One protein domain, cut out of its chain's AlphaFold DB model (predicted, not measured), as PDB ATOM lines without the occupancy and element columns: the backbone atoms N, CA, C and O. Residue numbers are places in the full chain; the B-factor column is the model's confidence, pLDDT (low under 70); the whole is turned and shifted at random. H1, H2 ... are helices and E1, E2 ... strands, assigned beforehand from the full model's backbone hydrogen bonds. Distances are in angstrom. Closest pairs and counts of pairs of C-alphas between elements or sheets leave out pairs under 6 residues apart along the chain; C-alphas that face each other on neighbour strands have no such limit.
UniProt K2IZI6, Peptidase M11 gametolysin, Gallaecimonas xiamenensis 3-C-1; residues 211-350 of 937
ATOM      1  N   LYS A 211      94.196 211.150 203.115       77.44
ATOM      2  CA  LYS A 211      94.127 212.430 203.839       77.44
ATOM      3  C   LYS A 211      94.294 212.246 205.357       77.44
ATOM      4  O   LYS A 211      95.137 212.911 205.953       77.44
ATOM      5  N   ASP A 212      93.556 211.315 205.972       79.38
ATOM      6  CA  ASP A 212      93.686 210.941 207.396       79.38
ATOM      7  C   ASP A 212      95.135 210.529 207.711       79.38
ATOM      8  O   ASP A 212      95.786 211.085 208.594       79.38
ATOM      9  N   ARG A 213      95.716 209.642 206.892       77.69
ATOM     10  CA  ARG A 213      97.080 209.124 207.093       77.69
ATOM     11  C   ARG A 213      98.163 210.206 207.099       77.69
ATOM     12  O   ARG A 213      99.142 210.073 207.834       77.69
ATOM     13  N   ILE A 214      98.039 211.226 206.254       72.75
ATOM     14  CA  ILE A 214      99.019 212.323 206.157       72.75
ATOM     15  C   ILE A 214      98.675 213.514 207.066       72.75
ATOM     16  O   ILE A 214      99.388 214.516 207.042       72.75
ATOM     17  N   GLY A 215      97.644 213.375 207.910       73.06
ATOM     18  CA  GLY A 215      97.274 214.335 208.952       73.06
ATOM     19  C   GLY A 215      96.415 215.502 208.471       73.06
ATOM     20  O   GLY A 215      96.359 216.529 209.136       73.06
ATOM     21  N   TRP A 216      95.782 215.391 207.305       71.88
ATOM     22  CA  TRP A 216      95.064 216.507 206.682       71.88
ATOM     23  C   TRP A 216      93.674 216.730 207.231       71.88
ATOM     24  O   TRP A 216      93.242 217.877 207.376       71.88
ATOM     25  N   LEU A 217      93.012 215.634 207.570       76.69
ATOM     26  CA  LEU A 217      91.763 215.666 208.300       76.69
ATOM     27  C   LEU A 217      92.094 215.838 209.785       76.69
ATOM     28  O   LEU A 217      92.900 215.099 210.351       76.69
ATOM     29  N   SER A 218      91.515 216.867 210.392       74.50
ATOM     30  CA  SER A 218      91.512 217.044 211.840       74.50
ATOM     31  C   SER A 218      90.624 215.985 212.504       74.50
ATOM     32  O   SER A 218      89.897 215.255 211.830       74.50
ATOM     33  N   GLN A 219      90.670 215.883 213.835       74.69
ATOM     34  CA  GLN A 219      89.784 214.954 214.547       74.69
ATOM     35  C   GLN A 219      88.303 215.280 214.321       74.69
ATOM     36  O   GLN A 219      87.506 214.355 214.230       74.69
ATOM     37  N   ASP A 220      87.963 216.558 214.147       81.44
ATOM     38  CA  ASP A 220      86.585 217.010 213.924       81.44
ATOM     39  C   ASP A 220      86.099 216.732 212.485       81.44
ATOM     40  O   ASP A 220      84.897 216.704 212.225       81.44
ATOM     41  N   ASP A 221      87.021 216.472 211.550       85.56
ATOM     42  CA  ASP A 221      86.698 216.126 210.160       85.56
ATOM     43  C   ASP A 221      86.327 214.637 209.994       85.56
ATOM     44  O   ASP A 221      85.786 214.250 208.952       85.56
ATOM     45  N   ILE A 222      86.629 213.786 210.985       90.44
ATOM     46  CA  ILE A 222      86.466 212.326 210.911       90.44
ATOM     47  C   ILE A 222      85.530 211.832 212.013       90.44
ATOM     48  O   ILE A 222      85.917 211.738 213.175       90.44
ATOM     49  N   GLU A 223      84.358 211.335 211.626       93.12
ATOM     50  CA  GLU A 223      83.471 210.634 212.556       93.12
ATOM     51  C   GLU A 223      83.764 209.133 212.520       93.12
ATOM     52  O   GLU A 223      83.658 208.479 211.477       93.12
ATOM     53  N   THR A 224      84.148 208.558 213.662       91.38
ATOM     54  CA  THR A 224      84.332 207.103 213.768       91.38
ATOM     55  C   THR A 224      83.023 206.447 214.176       91.38
ATOM     56  O   THR A 224      82.572 206.596 215.304       91.38
ATOM     57  N   VAL A 225      82.446 205.654 213.276       87.62
ATOM     58  CA  VAL A 225      81.140 205.026 213.496       87.62
ATOM     59  C   VAL A 225      81.248 203.885 214.511       87.62
ATOM     60  O   VAL A 225      81.905 202.874 214.258       87.62
ATOM     61  N   THR A 226      80.565 204.023 215.651       80.25
ATOM     62  CA  THR A 226      80.537 203.025 216.743       80.25
ATOM     63  C   THR A 226      79.237 202.215 216.819       80.25
ATOM     64  O   THR A 226      79.066 201.392 217.721       80.25
ATOM     65  N   GLY A 227      78.299 202.448 215.899       77.44
ATOM     66  CA  GLY A 227      77.003 201.773 215.834       77.44
ATOM     67  C   GLY A 227      76.112 202.329 214.722       77.44
ATOM     68  O   GLY A 227      76.519 203.214 213.969       77.44
ATOM     69  N   SER A 228      74.890 201.802 214.610       85.31
ATOM     70  CA  SER A 228      73.915 202.304 213.632       85.31
ATOM     71  C   SER A 228      73.551 203.766 213.906       85.31
ATOM     72  O   SER A 228      73.340 204.137 215.060       85.31
ATOM     73  N   GLY A 229      73.432 204.582 212.861       86.25
ATOM     74  CA  GLY A 229      73.115 206.003 212.992       86.25
ATOM     75  C   GLY A 229      72.990 206.716 211.649       86.25
ATOM     76  O   GLY A 229      73.446 206.202 210.625       86.25
ATOM     77  N   SER A 230      72.355 207.889 211.667       90.31
ATOM     78  CA  SER A 230      72.368 208.830 210.542       90.31
ATOM     79  C   SER A 230      73.484 209.841 210.760       90.31
ATOM     80  O   SER A 230      73.620 210.376 211.861       90.31
ATOM     81  N   TYR A 231      74.269 210.092 209.722       93.81
ATOM     82  CA  TYR A 231      75.428 210.970 209.763       93.81
ATOM     83  C   TYR A 231      75.353 211.979 208.624       93.81
ATOM     84  O   TYR A 231      75.017 211.625 207.494       93.81
ATOM     85  N   GLN A 232      75.698 213.231 208.906       93.06
ATOM     86  CA  GLN A 232      75.816 214.268 207.888       93.06
ATOM     87  C   GLN A 232      77.277 214.405 207.468       93.06
ATOM     88  O   GLN A 232      78.148 214.614 208.306       93.06
ATOM     89  N   LEU A 233      77.529 214.278 206.170       94.06
ATOM     90  CA  LEU A 233      78.829 214.451 205.544       94.06
ATOM     91  C   LEU A 233      78.858 215.754 204.760       94.06
ATOM     92  O   LEU A 233      78.134 215.905 203.777       94.06
ATOM     93  N   MET A 234      79.724 216.671 205.166       92.06
ATOM     94  CA  MET A 234      80.056 217.856 204.383       92.06
ATOM     95  C   MET A 234      80.945 217.455 203.190       92.06
ATOM     96  O   MET A 234      81.673 216.460 203.288       92.06
ATOM     97  N   PRO A 235      80.938 218.209 202.072       89.00
ATOM     98  CA  PRO A 235      81.844 217.967 200.961       89.00
ATOM     99  C   PRO A 235      83.292 217.900 201.446       89.00
ATOM    100  O   PRO A 235      83.763 218.780 202.168       89.00
ATOM    101  N   LEU A 236      84.009 216.855 201.041       81.62
ATOM    102  CA  LEU A 236      85.373 216.576 201.490       81.62
ATOM    103  C   LEU A 236      86.363 217.688 201.097       81.62
ATOM    104  O   LEU A 236      87.394 217.845 201.747       81.62
ATOM    105  N   SER A 237      86.042 218.427 200.035       72.69
ATOM    106  CA  SER A 237      86.847 219.517 199.469       72.69
ATOM    107  C   SER A 237      86.404 220.904 199.962       72.69
ATOM    108  O   SER A 237      86.993 221.917 199.589       72.69
ATOM    109  N   ASP A 238      85.356 220.974 200.792       74.00
ATOM    110  CA  ASP A 238      84.898 222.215 201.419       74.00
ATOM    111  C   ASP A 238      85.712 222.492 202.688       74.00
ATOM    112  O   ASP A 238      85.667 221.733 203.657       74.00
ATOM    113  N   THR A 239      86.445 223.601 202.691       66.06
ATOM    114  CA  THR A 239      87.281 224.052 203.811       66.06
ATOM    115  C   THR A 239      86.614 225.128 204.671       66.06
ATOM    116  O   THR A 239      87.155 225.495 205.711       66.06
ATOM    117  N   GLN A 240      85.456 225.647 204.249       67.25
ATOM    118  CA  GLN A 240      84.783 226.779 204.888       67.25
ATOM    119  C   GLN A 240      83.751 226.329 205.920       67.25
ATOM    120  O   GLN A 240      83.559 227.019 206.921       67.25
ATOM    121  N   THR A 241      83.111 225.180 205.701       72.00
ATOM    122  CA  THR A 241      82.065 224.666 206.595       72.00
ATOM    123  C   THR A 241      82.648 223.683 207.614       72.00
ATOM    124  O   THR A 241      83.117 222.611 207.208       72.00
ATOM    125  N   PRO A 242      82.606 223.987 208.928       77.31
ATOM    126  CA  PRO A 242      82.942 223.022 209.971       77.31
ATOM    127  C   PRO A 242      81.979 221.832 209.947       77.31
ATOM    128  O   PRO A 242      80.775 222.009 209.762       77.31
ATOM    129  N   GLY A 243      82.491 220.624 210.167       84.12
ATOM    130  CA  GLY A 243      81.675 219.417 210.266       84.12
ATOM    131  C   GLY A 243      82.373 218.186 209.706       84.12
ATOM    132  O   GLY A 243      83.438 218.276 209.100       84.12
ATOM    133  N   VAL A 244      81.734 217.032 209.885       92.56
ATOM    134  CA  VAL A 244      82.285 215.735 209.487       92.56
ATOM    135  C   VAL A 244      82.454 215.678 207.967       92.56
ATOM    136  O   VAL A 244      81.487 215.811 207.218       92.56
ATOM    137  N   LYS A 245      83.682 215.448 207.501       89.62
ATOM    138  CA  LYS A 245      84.037 215.324 206.078       89.62
ATOM    139  C   LYS A 245      84.087 213.869 205.622       89.62
ATOM    140  O   LYS A 245      83.901 213.570 204.442       89.62
ATOM    141  N   THR A 246      84.343 212.946 206.549       93.38
ATOM    142  CA  THR A 246      84.365 211.513 206.258       93.38
ATOM    143  C   THR A 246      83.878 210.664 207.428       93.38
ATOM    144  O   THR A 246      84.123 210.985 208.591       93.38
ATOM    145  N   LEU A 247      83.226 209.541 207.114       94.88
ATOM    146  CA  LEU A 247      82.950 208.491 208.093       94.88
ATOM    147  C   LEU A 247      84.045 207.443 208.033       94.88
ATOM    148  O   LEU A 247      84.332 206.907 206.963       94.88
ATOM    149  N   ARG A 248      84.573 207.076 209.196       92.69
ATOM    150  CA  ARG A 248      85.476 205.942 209.364       92.69
ATOM    151  C   ARG A 248      84.728 204.802 210.054       92.69
ATOM    152  O   ARG A 248      84.515 204.824 211.264       92.69
ATOM    153  N   ILE A 249      84.327 203.798 209.279       92.12
ATOM    154  CA  ILE A 249      83.492 202.677 209.735       92.12
ATOM    155  C   ILE A 249      84.365 201.422 209.886       92.12
ATOM    156  O   ILE A 249      84.981 201.000 208.904       92.12
ATOM    157  N   PRO A 250      84.455 200.796 211.075       88.25
ATOM    158  CA  PRO A 250      85.206 199.554 211.248       88.25
ATOM    159  C   PRO A 250      84.636 198.435 210.364       88.25
ATOM    160  O   PRO A 250      83.489 198.036 210.537       88.25
ATOM    161  N   LYS A 251      85.444 197.905 209.439       83.81
ATOM    162  CA  LYS A 251      85.073 196.768 208.577       83.81
ATOM    163  C   LYS A 251      85.399 195.427 209.240       83.81
ATOM    164  O   LYS A 251      84.656 194.466 209.106       83.81
ATOM    165  N   GLY A 252      86.516 195.351 209.963       79.06
ATOM    166  CA  GLY A 252      87.003 194.125 210.601       79.06
ATOM    167  C   GLY A 252      88.527 194.076 210.615       79.06
ATOM    168  O   GLY A 252      89.171 195.098 210.409       79.06
ATOM    169  N   ILE A 253      89.118 192.905 210.834       77.94
ATOM    170  CA  ILE A 253      90.573 192.718 210.756       77.94
ATOM    171  C   ILE A 253      90.937 192.155 209.382       77.94
ATOM    172  O   ILE A 253      90.382 191.143 208.958       77.94
ATOM    173  N   ASP A 254      91.877 192.803 208.695       73.31
ATOM    174  CA  ASP A 254      92.427 192.295 207.443       73.31
ATOM    175  C   ASP A 254      93.241 191.019 207.706       73.31
ATOM    176  O   ASP A 254      94.184 191.012 208.499       73.31
ATOM    177  N   ALA A 255      92.881 189.924 207.038       68.62
ATOM    178  CA  ALA A 255      93.458 188.611 207.316       68.62
ATOM    179  C   ALA A 255      94.938 188.489 206.902       68.62
ATOM    180  O   ALA A 255      95.643 187.632 207.435       68.62
ATOM    181  N   ALA A 256      95.412 189.316 205.962       65.56
ATOM    182  CA  ALA A 256      96.788 189.269 205.469       65.56
ATOM    183  C   ALA A 256      97.759 190.041 206.373       65.56
ATOM    184  O   ALA A 256      98.882 189.594 206.604       65.56
ATOM    185  N   THR A 257      97.331 191.195 206.882       67.88
ATOM    186  CA  THR A 257      98.171 192.111 207.668       67.88
ATOM    187  C   THR A 257      97.909 192.044 209.173       67.88
ATOM    188  O   THR A 257      98.761 192.469 209.949       67.88
ATOM    189  N   GLY A 258      96.750 191.528 209.602       71.81
ATOM    190  CA  GLY A 258      96.305 191.549 210.998       71.81
ATOM    191  C   GLY A 258      95.895 192.939 211.500       71.81
ATOM    192  O   GLY A 258      95.583 193.093 212.680       71.81
ATOM    193  N   ASN A 259      95.891 193.947 210.624       75.00
ATOM    194  CA  ASN A 259      95.536 195.319 210.964       75.00
ATOM    195  C   ASN A 259      94.034 195.562 210.793       75.00
ATOM    196  O   ASN A 259      93.354 194.896 210.010       75.00
ATOM    197  N   GLN A 260      93.517 196.562 211.503       82.75
ATOM    198  CA  GLN A 260      92.129 196.984 211.368       82.75
ATOM    199  C   GLN A 260      91.860 197.502 209.949       82.75
ATOM    200  O   GLN A 260      92.551 198.390 209.451       82.75
ATOM    201  N   SER A 261      90.837 196.955 209.309       83.88
ATOM    202  CA  SER A 261      90.279 197.431 208.053       83.88
ATOM    203  C   SER A 261      89.068 198.328 208.311       83.88
ATOM    204  O   SER A 261      88.327 198.160 209.289       83.88
ATOM    205  N   TRP A 262      88.887 199.292 207.417       89.88
ATOM    206  CA  TRP A 262      87.942 200.388 207.527       89.88
ATOM    207  C   TRP A 262      87.235 200.613 206.193       89.88
ATOM    208  O   TRP A 262      87.848 200.472 205.131       89.88
ATOM    209  N   TYR A 263      85.975 201.031 206.263       91.50
ATOM    210  CA  TYR A 263      85.350 201.796 205.194       91.50
ATOM    211  C   TYR A 263      85.516 203.284 205.480       91.50
ATOM    212  O   TYR A 263      85.215 203.738 206.584       91.50
ATOM    213  N   PHE A 264      85.978 204.026 204.482       91.69
ATOM    214  CA  PHE A 264      85.939 205.482 204.469       91.69
ATOM    215  C   PHE A 264      84.820 205.925 203.539       91.69
ATOM    216  O   PHE A 264      84.822 205.549 202.366       91.69
ATOM    217  N   VAL A 265      83.863 206.683 204.064       93.38
ATOM    218  CA  VAL A 265      82.761 207.252 203.277       93.38
ATOM    219  C   VAL A 265      83.011 208.739 203.108       93.38
ATOM    220  O   VAL A 265      83.263 209.427 204.096       93.38
ATOM    221  N   GLU A 266      82.965 209.232 201.878       91.12
ATOM    222  CA  GLU A 266      83.232 210.635 201.557       91.12
ATOM    223  C   GLU A 266      82.196 211.193 200.582       91.12
ATOM    224  O   GLU A 266      81.646 210.470 199.753       91.12
ATOM    225  N   PHE A 267      81.934 212.492 200.677       90.75
ATOM    226  CA  PHE A 267      81.011 213.203 199.801       90.75
ATOM    227  C   PHE A 267      81.786 214.219 198.956       90.75
ATOM    228  O   PHE A 267      82.577 214.992 199.492       90.75
ATOM    229  N   ARG A 268      81.595 214.206 197.634       86.00
ATOM    230  CA  ARG A 268      82.304 215.074 196.677       86.00
ATOM    231  C   ARG A 268      81.309 216.019 196.006       86.00
ATOM    232  O   ARG A 268      80.185 215.608 195.724       86.00
ATOM    233  N   GLN A 269      81.709 217.265 195.751       83.38
ATOM    234  CA  GLN A 269      80.902 218.296 195.074       83.38
ATOM    235  C   GLN A 269      81.782 219.155 194.159       83.38
ATOM    236  O   GLN A 269      82.991 219.172 194.336       83.38
ATOM    237  N   ASP A 270      81.190 219.897 193.214       82.50
ATOM    238  CA  ASP A 270      81.877 220.878 192.342       82.50
ATOM    239  C   ASP A 270      82.336 222.120 193.138       82.50
ATOM    240  O   ASP A 270      81.892 223.243 192.907       82.50
ATOM    241  N   LEU A 271      83.193 221.896 194.131       74.19
ATOM    242  CA  LEU A 271      83.777 222.889 195.023       74.19
ATOM    243  C   LEU A 271      85.296 222.706 195.026       74.19
ATOM    244  O   LEU A 271      85.800 221.583 194.981       74.19
ATOM    245  N   GLY A 272      86.042 223.811 195.068       67.62
ATOM    246  CA  GLY A 272      87.505 223.766 195.093       67.62
ATOM    247  C   GLY A 272      88.094 222.943 193.938       67.62
ATOM    248  O   GLY A 272      87.764 223.156 192.765       67.62
ATOM    249  N   TYR A 273      88.978 221.993 194.260       57.44
ATOM    250  CA  TYR A 273      89.642 221.150 193.262       57.44
ATOM    251  C   TYR A 273      88.716 220.114 192.604       57.44
ATOM    252  O   TYR A 273      88.895 219.776 191.430       57.44
ATOM    253  N   ASP A 274      87.675 219.652 193.293       68.25
ATOM    254  CA  ASP A 274      86.712 218.713 192.708       68.25
ATOM    255  C   ASP A 274      85.980 219.326 191.488       68.25
ATOM    256  O   ASP A 274      85.451 218.607 190.640       68.25
ATOM    257  N   SER A 275      86.073 220.644 191.273       68.06
ATOM    258  CA  SER A 275      85.592 221.294 190.049       68.06
ATOM    259  C   SER A 275      86.235 220.807 188.743       68.06
ATOM    260  O   SER A 275      85.610 220.879 187.678       68.06
ATOM    261  N   TYR A 276      87.448 220.243 188.782       63.28
ATOM    262  CA  TYR A 276      88.082 219.642 187.599       63.28
ATOM    263  C   TYR A 276      87.435 218.319 187.186       63.28
ATOM    264  O   TYR A 276      87.456 217.958 186.006       63.28
ATOM    265  N   ILE A 277      86.833 217.616 188.144       67.31
ATOM    266  CA  ILE A 277      86.110 216.362 187.928       67.31
ATOM    267  C   ILE A 277      84.593 216.538 188.036       67.31
ATOM    268  O   ILE A 277      83.874 215.546 188.010       67.31
ATOM    269  N   LYS A 278      84.076 217.773 188.036       73.31
ATOM    270  CA  LYS A 278      82.628 218.058 188.067       73.31
ATOM    271  C   LYS A 278      81.814 217.358 186.980       73.31
ATOM    272  O   LYS A 278      80.651 217.031 187.173       73.31
ATOM    273  N   ASN A 279      82.434 217.115 185.822       70.75
ATOM    274  CA  ASN A 279      81.796 216.425 184.698       70.75
ATOM    275  C   ASN A 279      81.841 214.894 184.841       70.75
ATOM    276  O   ASN A 279      81.285 214.181 184.005       70.75
ATOM    277  N   ASN A 280      82.518 214.373 185.864       73.12
ATOM    278  CA  ASN A 280      82.568 212.954 186.167       73.12
ATOM    279  C   ASN A 280      81.388 212.583 187.075       73.12
ATOM    280  O   ASN A 280      81.511 212.490 188.295       73.12
ATOM    281  N   ALA A 281      80.231 212.357 186.449       67.81
ATOM    282  CA  ALA A 281      78.997 211.968 187.135       67.81
ATOM    283  C   ALA A 281      79.172 210.732 188.040       67.81
ATOM    284  O   ALA A 281      78.500 210.622 189.062       67.81
ATOM    285  N   ASN A 282      80.123 209.844 187.713       71.00
ATOM    286  CA  ASN A 282      80.405 208.657 188.516       71.00
ATOM    287  C   ASN A 282      80.909 208.994 189.918       71.00
ATOM    288  O   ASN A 282      80.780 208.153 190.787       71.00
ATOM    289  N   VAL A 283      81.475 210.175 190.170       76.94
ATOM    290  CA  VAL A 283      81.996 210.529 191.501       76.94
ATOM    291  C   VAL A 283      81.245 211.670 192.183       76.94
ATOM    292  O   VAL A 283      81.392 211.838 193.387       76.94
ATOM    293  N   MET A 284      80.402 212.406 191.450       80.31
ATOM    294  CA  MET A 284      79.705 213.606 191.954       80.31
ATOM    295  C   MET A 284      78.254 213.385 192.392       80.31
ATOM    296  O   MET A 284      77.690 214.220 193.094       80.31
ATOM    297  N   ASN A 285      77.620 212.284 191.985       83.06
ATOM    298  CA  ASN A 285      76.178 212.078 192.184       83.06
ATOM    299  C   ASN A 285      75.806 211.421 193.528       83.06
ATOM    300  O   ASN A 285      74.653 211.035 193.736       83.06
ATOM    301  N   GLY A 286      76.768 211.232 194.429       87.88
ATOM    302  CA  GLY A 286      76.610 210.355 195.583       87.88
ATOM    303  C   GLY A 286      77.728 210.479 196.604       87.88
ATOM    304  O   GLY A 286      78.597 211.344 196.500       87.88
ATOM    305  N   VAL A 287      77.730 209.552 197.558       91.06
ATOM    306  CA  VAL A 287      78.881 209.333 198.444       91.06
ATOM    307  C   VAL A 287      79.761 208.212 197.900       91.06
ATOM    308  O   VAL A 287      79.271 207.216 197.365       91.06
ATOM    309  N   LEU A 288      81.072 208.365 198.022       88.56
ATOM    310  CA  LEU A 288      82.057 207.359 197.647       88.56
ATOM    311  C   LEU A 288      82.413 206.511 198.862       88.56
ATOM    312  O   LEU A 288      82.438 207.006 199.988       88.56
ATOM    313  N   ILE A 289      82.707 205.232 198.629       88.38
ATOM    314  CA  ILE A 289      83.095 204.291 199.680       88.38
ATOM    315  C   ILE A 289      84.448 203.694 199.307       88.38
ATOM    316  O   ILE A 289      84.581 203.031 198.279       88.38
ATOM    317  N   HIS A 290      85.445 203.902 200.160       86.75
ATOM    318  CA  HIS A 290      86.769 203.308 200.030       86.75
ATOM    319  C   HIS A 290      86.981 202.215 201.072       86.75
ATOM    320  O   HIS A 290      86.651 202.387 202.243       86.75
ATOM    321  N   SER A 291      87.581 201.103 200.658       85.62
ATOM    322  CA  SER A 291      88.087 200.054 201.548       85.62
ATOM    323  C   SER A 291      89.575 200.296 201.805       85.62
ATOM    324  O   SER A 291      90.365 200.385 200.862       85.62
ATOM    325  N   ALA A 292      89.963 200.408 203.075       86.06
ATOM    326  CA  ALA A 292      91.347 200.636 203.479       86.06
ATOM    327  C   ALA A 292      91.748 199.757 204.672       86.06
ATOM    328  O   ALA A 292      90.917 199.288 205.452       86.06
ATOM    329  N   VAL A 293      93.047 199.528 204.818       82.56
ATOM    330  CA  VAL A 293      93.674 198.755 205.891       82.56
ATOM    331  C   VAL A 293      94.636 199.672 206.633       82.56
ATOM    332  O   VAL A 293      95.531 200.291 206.056       82.56
ATOM    333  N   GLN A 294      94.460 199.768 207.947       80.94
ATOM    334  CA  GLN A 294      95.245 200.661 208.780       80.94
ATOM    335  C   GLN A 294      96.739 200.356 208.662       80.94
ATOM    336  O   GLN A 294      97.175 199.207 208.730       80.94
ATOM    337  N   GLY A 295      97.533 201.410 208.471       70.94
ATOM    338  CA  GLY A 295      98.980 201.304 208.295       70.94
ATOM    339  C   GLY A 295      99.435 200.800 206.920       70.94
ATOM    340  O   GLY A 295     100.633 200.833 206.659       70.94
ATOM    341  N   ASN A 296      98.527 200.392 206.025       72.69
ATOM    342  CA  ASN A 296      98.863 200.062 204.642       72.69
ATOM    343  C   ASN A 296      98.529 201.247 203.727       72.69
ATOM    344  O   ASN A 296      97.377 201.481 203.369       72.69
ATOM    345  N   ALA A 297      99.549 202.008 203.343       68.06
ATOM    346  CA  ALA A 297      99.352 203.228 202.572       68.06
ATOM    347  C   ALA A 297      98.813 203.004 201.147       68.06
ATOM    348  O   ALA A 297      98.186 203.910 200.591       68.06
ATOM    349  N   ASP A 298      99.020 201.806 200.604       67.31
ATOM    350  CA  ASP A 298      98.587 201.425 199.261       67.31
ATOM    351  C   ASP A 298      97.161 200.841 199.275       67.31
ATOM    352  O   ASP A 298      96.589 200.541 198.229       67.31
ATOM    353  N   SER A 299      96.563 200.687 200.463       68.50
ATOM    354  CA  SER A 299      95.172 200.265 200.614       68.50
ATOM    355  C   SER A 299      94.250 201.482 200.593       68.50
ATOM    356  O   SER A 299      94.338 202.337 201.459       68.50
ATOM    357  N   SER A 300      93.402 201.614 199.576       75.38
ATOM    358  CA  SER A 300      92.350 202.644 199.517       75.38
ATOM    359  C   SER A 300      91.444 202.426 198.302       75.38
ATOM    360  O   SER A 300      91.158 203.349 197.533       75.38
ATOM    361  N   TYR A 301      91.031 201.187 198.072       74.31
ATOM    362  CA  TYR A 301      90.307 200.833 196.858       74.31
ATOM    363  C   TYR A 301      88.921 201.469 196.862       74.31
ATOM    364  O   TYR A 301      88.173 201.299 197.827       74.31
ATOM    365  N   LEU A 302      88.588 202.199 195.793       77.00
ATOM    366  CA  LEU A 302      87.229 202.683 195.582       77.00
ATOM    367  C   LEU A 302      86.334 201.474 195.291       77.00
ATOM    368  O   LEU A 302      86.670 200.629 194.454       77.00
ATOM    369  N   LEU A 303      85.214 201.385 195.999       77.19
ATOM    370  CA  LEU A 303      84.259 200.298 195.843       77.19
ATOM    371  C   LEU A 303      83.186 200.662 194.829       77.19
ATOM    372  O   LEU A 303      82.645 201.766 194.847       77.19
ATOM    373  N   ASP A 304      82.819 199.690 193.999       70.69
ATOM    374  CA  ASP A 304      81.562 199.749 193.266       70.69
ATOM    375  C   ASP A 304      80.387 199.587 194.223       70.69
ATOM    376  O   ASP A 304      80.086 198.481 194.683       70.69
ATOM    377  N   ALA A 305      79.702 200.693 194.499       64.06
ATOM    378  CA  ALA A 305      78.518 200.716 195.340       64.06
ATOM    379  C   ALA A 305      77.373 199.829 194.802       64.06
ATOM    380  O   ALA A 305      76.547 199.370 195.590       64.06
ATOM    381  N   ASN A 306      77.354 199.534 193.493       57.47
ATOM    382  CA  ASN A 306      76.316 198.749 192.819       57.47
ATOM    383  C   ASN A 306      76.723 197.287 192.532       57.47
ATOM    384  O   ASN A 306      75.843 196.434 192.401       57.47
ATOM    385  N   ALA A 307      78.023 196.973 192.444       58.12
ATOM    386  CA  ALA A 307      78.523 195.625 192.107       58.12
ATOM    387  C   ALA A 307      79.465 194.981 193.148       58.12
ATOM    388  O   ALA A 307      79.841 193.821 192.977       58.12
ATOM    389  N   GLN A 308      79.828 195.692 194.222       58.16
ATOM    390  CA  GLN A 308      80.704 195.220 195.311       58.16
ATOM    391  C   GLN A 308      82.094 194.743 194.846       58.16
ATOM    392  O   GLN A 308      82.622 193.750 195.348       58.16
ATOM    393  N   GLN A 309      82.698 195.437 193.877       58.56
ATOM    394  CA  GLN A 309      84.039 195.131 193.362       58.56
ATOM    395  C   GLN A 309      85.037 196.254 193.684       58.56
ATOM    396  O   GLN A 309      84.661 197.422 193.749       58.56
ATOM    397  N   GLU A 310      86.306 195.896 193.899       56.16
ATOM    398  CA  GLU A 310      87.410 196.830 194.176       56.16
ATOM    399  C   GLU A 310      88.102 197.251 192.870       56.16
ATOM    400  O   GLU A 310      88.481 196.394 192.071       56.16
ATOM    401  N   SER A 311      88.277 198.559 192.631       53.78
ATOM    402  CA  SER A 311      89.028 199.049 191.466       53.78
ATOM    403  C   SER A 311      89.494 200.504 191.605       53.78
ATOM    404  O   SER A 311      89.079 201.242 192.494       53.78
ATOM    405  N   TYR A 312      90.382 200.919 190.703       50.22
ATOM    406  CA  TYR A 312      91.020 202.237 190.666       50.22
ATOM    407  C   TYR A 312      90.295 203.202 189.705       50.22
ATOM    408  O   TYR A 312      90.846 203.502 188.663       50.22
ATOM    409  N   PHE A 313      89.123 203.750 190.062       50.22
ATOM    410  CA  PHE A 313      88.435 204.883 189.372       50.22
ATOM    411  C   PHE A 313      87.296 204.608 188.366       50.22
ATOM    412  O   PHE A 313      86.749 205.563 187.818       50.22
ATOM    413  N   TRP A 314      86.839 203.374 188.141       50.34
ATOM    414  CA  TRP A 314      85.741 203.129 187.172       50.34
ATOM    415  C   TRP A 314      84.350 202.973 187.788       50.34
ATOM    416  O   TRP A 314      83.417 202.583 187.088       50.34
ATOM    417  N   TYR A 315      84.206 203.263 189.078       62.81
ATOM    418  CA  TYR A 315      83.001 202.940 189.830       62.81
ATOM    419  C   TYR A 315      82.213 204.163 190.278       62.81
ATOM    420  O   TYR A 315      82.763 205.246 190.459       62.81
ATOM    421  N   SER A 316      80.902 203.961 190.401       69.25
ATOM    422  CA  SER A 316      79.917 205.000 190.669       69.25
ATOM    423  C   SER A 316      79.727 205.246 192.163       69.25
ATOM    424  O   SER A 316      79.646 204.298 192.947       69.25
ATOM    425  N   ALA A 317      79.560 206.511 192.525       83.06
ATOM    426  CA  ALA A 317      79.111 206.969 193.820       83.06
ATOM    427  C   ALA A 317      77.756 206.348 194.173       83.06
ATOM    428  O   ALA A 317      76.922 206.067 193.307       83.06
ATOM    429  N   LEU A 318      77.532 206.139 195.466       88.50
ATOM    430  CA  LEU A 318      76.271 205.660 195.997       88.50
ATOM    431  C   LEU A 318      75.255 206.812 195.973       88.50
ATOM    432  O   LEU A 318      75.252 207.676 196.854       88.50
ATOM    433  N   GLU A 319      74.422 206.841 194.932       88.75
ATOM    434  CA  GLU A 319      73.401 207.878 194.733       88.75
ATOM    435  C   GLU A 319      72.294 207.838 195.802       88.75
ATOM    436  O   GLU A 319      72.086 206.833 196.489       88.75
ATOM    437  N   THR A 320      71.550 208.941 195.920       89.69
ATOM    438  CA  THR A 320      70.430 209.072 196.869       89.69
ATOM    439  C   THR A 320      69.394 207.958 196.676       89.69
ATOM    440  O   THR A 320      68.925 207.718 195.566       89.69
ATOM    441  N   GLY A 321      69.006 207.300 197.769       84.50
ATOM    442  CA  GLY A 321      68.043 206.196 197.788       84.50
ATOM    443  C   GLY A 321      68.660 204.806 197.594       84.50
ATOM    444  O   GLY A 321      67.968 203.808 197.803       84.50
ATOM    445  N   ASN A 322      69.949 204.715 197.254       88.00
ATOM    446  CA  ASN A 322      70.651 203.442 197.107       88.00
ATOM    447  C   ASN A 322      71.360 203.029 198.404       88.00
ATOM    448  O   ASN A 322      71.666 203.846 199.274       88.00
ATOM    449  N   THR A 323      71.619 201.725 198.541       89.19
ATOM    450  CA  THR A 323      72.284 201.139 199.711       89.19
ATOM    451  C   THR A 323      73.390 200.181 199.290       89.19
ATOM    452  O   THR A 323      73.123 199.171 198.642       89.19
ATOM    453  N   PHE A 324      74.613 200.454 199.729       89.62
ATOM    454  CA  PHE A 324      75.699 199.484 199.741       89.62
ATOM    455  C   PHE A 324      75.515 198.553 200.945       89.62
ATOM    456  O   PHE A 324      75.269 199.019 202.051       89.62
ATOM    457  N   THR A 325      75.613 197.239 200.755       86.88
ATOM    458  CA  THR A 325      75.534 196.255 201.850       86.88
ATOM    459  C   THR A 325      76.672 195.270 201.716       86.88
ATOM    460  O   THR A 325      76.692 194.521 200.748       86.88
ATOM    461  N   ASP A 326      77.582 195.222 202.680       84.31
ATOM    462  CA  ASP A 326      78.600 194.180 202.731       84.31
ATOM    463  C   ASP A 326      78.037 192.944 203.459       84.31
ATOM    464  O   ASP A 326      77.891 192.956 204.686       84.31
ATOM    465  N   PRO A 327      77.725 191.849 202.739       76.38
ATOM    466  CA  PRO A 327      77.153 190.653 203.349       76.38
ATOM    467  C   PRO A 327      78.135 189.927 204.278       76.38
ATOM    468  O   PRO A 327      77.697 189.118 205.093       76.38
ATOM    469  N   SER A 328      79.445 190.182 204.163       72.75
ATOM    470  CA  SER A 328      80.459 189.532 204.996       72.75
ATOM    471  C   SER A 328      80.548 190.129 206.403       72.75
ATOM    472  O   SER A 328      80.866 189.413 207.353       72.75
ATOM    473  N   THR A 329      80.214 191.412 206.547       77.31
ATOM    474  CA  THR A 329      80.265 192.148 207.820       77.31
ATOM    475  C   THR A 329      78.877 192.498 208.358       77.31
ATOM    476  O   THR A 329      78.727 192.753 209.554       77.31
ATOM    477  N   GLY A 330      77.850 192.485 207.502       80.50
ATOM    478  CA  GLY A 330      76.495 192.917 207.847       80.50
ATOM    479  C   GLY A 330      76.350 194.437 207.961       80.50
ATOM    480  O   GLY A 330      75.365 194.904 208.530       80.50
ATOM    481  N   ILE A 331      77.327 195.200 207.457       88.00
ATOM    482  CA  ILE A 331      77.296 196.663 207.421       88.00
ATOM    483  C   ILE A 331      76.572 197.110 206.150       88.00
ATOM    484  O   ILE A 331      76.927 196.701 205.043       88.00
ATOM    485  N   SER A 332      75.597 197.998 206.311       90.12
ATOM    486  CA  SER A 332      74.926 198.692 205.216       90.12
ATOM    487  C   SER A 332      75.155 200.196 205.322       90.12
ATOM    488  O   SER A 332      75.059 200.773 206.402       90.12
ATOM    489  N   ILE A 333      75.454 200.829 204.194       93.88
ATOM    490  CA  ILE A 333      75.671 202.269 204.049       93.88
ATOM    491  C   ILE A 333      74.666 202.749 203.007       93.88
ATOM    492  O   ILE A 333      74.661 202.241 201.886       93.88
ATOM    493  N   SER A 334      73.810 203.695 203.370       90.50
ATOM    494  CA  SER A 334      72.723 204.177 202.519       90.50
ATOM    495  C   SER A 334      72.745 205.692 202.418       90.50
ATOM    496  O   SER A 334      72.654 206.375 203.438       90.50
ATOM    497  N   THR A 335      72.763 206.229 201.203       93.56
ATOM    498  CA  THR A 335      72.646 207.675 200.984       93.56
ATOM    499  C   THR A 335      71.178 208.079 201.070       93.56
ATOM    500  O   THR A 335      70.385 207.727 200.197       93.56
ATOM    501  N   GLN A 336      70.789 208.785 202.130       90.50
ATOM    502  CA  GLN A 336      69.399 209.194 202.368       90.50
ATOM    503  C   GLN A 336      69.042 210.476 201.621       90.50
ATOM    504  O   GLN A 336      67.942 210.601 201.083       90.50
ATOM    505  N   TYR A 337      69.978 211.421 201.588       90.62
ATOM    506  CA  TYR A 337      69.763 212.746 201.030       90.62
ATOM    507  C   TYR A 337      71.085 213.352 200.562       90.62
ATOM    508  O   TYR A 337      72.130 213.089 201.152       90.62
ATOM    509  N   ILE A 338      71.038 214.172 199.515       90.75
ATOM    510  CA  ILE A 338      72.171 214.960 199.027       90.75
ATOM    511  C   ILE A 338      71.682 216.378 198.743       90.75
ATOM    512  O   ILE A 338      70.653 216.576 198.093       90.75
ATOM    513  N   SER A 339      72.461 217.353 199.191       89.19
ATOM    514  CA  SER A 339      72.367 218.768 198.841       89.19
ATOM    515  C   SER A 339      73.744 219.276 198.385       89.19
ATOM    516  O   SER A 339      74.727 218.551 198.536       89.19
ATOM    517  N   PRO A 340      73.852 220.508 197.857       84.69
ATOM    518  CA  PRO A 340      75.156 221.112 197.576       84.69
ATOM    519  C   PRO A 340      76.067 221.218 198.811       84.69
ATOM    520  O   PRO A 340      77.286 221.186 198.664       84.69
ATOM    521  N   ASP A 341      75.481 221.308 200.010       85.81
ATOM    522  CA  ASP A 341      76.208 221.623 201.245       85.81
ATOM    523  C   ASP A 341      76.524 220.381 202.091       85.81
ATOM    524  O   ASP A 341      77.463 220.399 202.880       85.81
ATOM    525  N   TYR A 342      75.753 219.296 201.954       92.25
ATOM    526  CA  TYR A 342      75.976 218.040 202.682       92.25
ATOM    527  C   TYR A 342      75.225 216.844 202.078       92.25
ATOM    528  O   TYR A 342      74.201 217.002 201.404       92.25
ATOM    529  N   ALA A 343      75.690 215.638 202.406       93.81
ATOM    530  CA  ALA A 343      74.991 214.374 202.206       93.81
ATOM    531  C   ALA A 343      74.596 213.749 203.551       93.81
ATOM    532  O   ALA A 343      75.375 213.747 204.499       93.81
ATOM    533  N   GLU A 344      73.396 213.188 203.645       95.38
ATOM    534  CA  GLU A 344      72.968 212.387 204.790       95.38
ATOM    535  C   GLU A 344      73.169 210.900 204.484       95.38
ATOM    536  O   GLU A 344      72.627 210.368 203.510       95.38
ATOM    537  N   VAL A 345      73.951 210.227 205.324       95.69
ATOM    538  CA  VAL A 345      74.315 208.819 205.193       95.69
ATOM    539  C   VAL A 345      73.818 208.053 206.407       95.69
ATOM    540  O   VAL A 345      74.254 208.279 207.533       95.69
ATOM    541  N   LEU A 346      72.935 207.090 206.168       92.25
ATOM    542  CA  LEU A 346      72.521 206.124 207.172       92.25
ATOM    543  C   LEU A 346      73.493 204.947 207.150       92.25
ATOM    544  O   LEU A 346      73.596 204.239 206.148       92.25
ATOM    545  N   VAL A 347      74.169 204.706 208.269       93.56
ATOM    546  CA  VAL A 347      74.935 203.479 208.482       93.56
ATOM    547  C   VAL A 347      74.111 202.559 209.366       93.56
ATOM    548  O   VAL A 347      73.721 202.924 210.473       93.56
ATOM    549  N   SER A 348      73.839 201.356 208.875       87.00
ATOM    550  CA  SER A 348      73.190 200.288 209.629       87.00
ATOM    551  C   SER A 348      74.185 199.165 209.863       87.00
ATOM    552  O   SER A 348      74.783 198.635 208.933       87.00
ATOM    553  N   THR A 349      74.371 198.799 211.122       81.69
ATOM    554  CA  THR A 349      75.241 197.702 211.534       81.69
ATOM    555  C   THR A 349      74.671 197.033 212.775       81.69
ATOM    556  O   THR A 349      74.134 197.687 213.673       81.69
ATOM    557  N   SER A 350      74.794 195.711 212.833       68.38
ATOM    558  CA  SER A 350      74.468 194.921 214.021       68.38
ATOM    559  C   SER A 350      75.602 194.911 215.063       68.38
ATOM    560  O   SER A 350      75.472 194.284 216.115       68.38
TER     561      SER A 350
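What this domain is: This is residues 211 to 350 of the 937 residues of the protein "Peptidase M11 gametolysin" of Gallaecimonas xiamenensis 3-C-1 (UniProt K2IZI6). Two twisted sheets lie face to face as a sandwich, E1, E3, E4, E5 and E6 in one and E2, E9, E8 and E7 in the other, with two short helices, H1 and H2, off both sheets in the stretch between E4 and E5. A long loop, residues 304 to 322, leads from E6 to E7, and short antiparallel pairings tie its residues 310 to 311 to E6 and 318 to 319 to E5. The 140 printed residues hold, in order, E1 E2 E3 E4 H1 H2 E5 E6 E7 E8 E9; under half, 63, are in named elements, and the class is mostly strand. The first sheet, in the order E1 E3 E4 E5 E6, is mixed; the second, E2 E9 E8 E7, is antiparallel. The whole is compact and rounded, with a radius of gyration of the C-alphas of 14.1 A and spans of 38 by 32 by 29 A.

Where its parts are: E1 is residues 222 to 224, beginning at C-alpha 222 (86.466, 212.326, 210.911), and E2 is 229 to 233. E3, residues 246 to 253, is 20.3 A long, and E4, residues 260 to 267, is 22.8 A. H1 is residues 272 to 277 and H2 281 to 284. E5, residues 286 to 293, is 23.1 A long, E6 is 301 to 303 and E7 323 to 326. E8, residues 331 to 338, is 20.8 A long, and E9, residues 343 to 348, is 16.0 A, ending at C-alpha 348 (73.190, 200.288, 209.629).

How they stand to each other: E1, an edge strand, is parallel to E3, with N 248 and O 223 2.8 A apart. The hairpin E3 and E4 has N 249 and O 263 at 2.8 A. E4 and E5 are antiparallel, N 264 and O 290 at 2.9 A, and the hairpin E5 and E6 has N 291 and O 301 at 2.9 A. In the second sheet E2 and E9 are antiparallel, with N 231 and O 345 at 2.8 A. E7, E8 and E9 form a meander, each strand the antiparallel neighbour of the one before, with N 324 and O 333 at 2.8 A and N 334 and O 346 at 2.8 A. The parts of the sheets that face each other are 10.0 A centre to centre, their strands at 23 degrees; the closest C-alphas of E5 and E8, Val 287 and Thr 335, are 6.9 A apart. H1 and H2 are close but not clearly touching, the closest C-alphas, Ile 277 and Val 283, being 8.0 A apart. In H1 0 of 2 O i to N i+4 pairs, but 3 of 3 O i to N i+3 pairs, are within hydrogen-bond range; H2 is too short for an i+4 pair.

The domain as a whole: The C-alphas farthest apart, Gln 240 and Ala 256, are 39.4 A apart. The printed part has no cut; the links E2 to E3 and E6 to E7 are long. The mean pLDDT of the printed part is 79.8, and residues under 70 include 272 to 277 and 305 to 316.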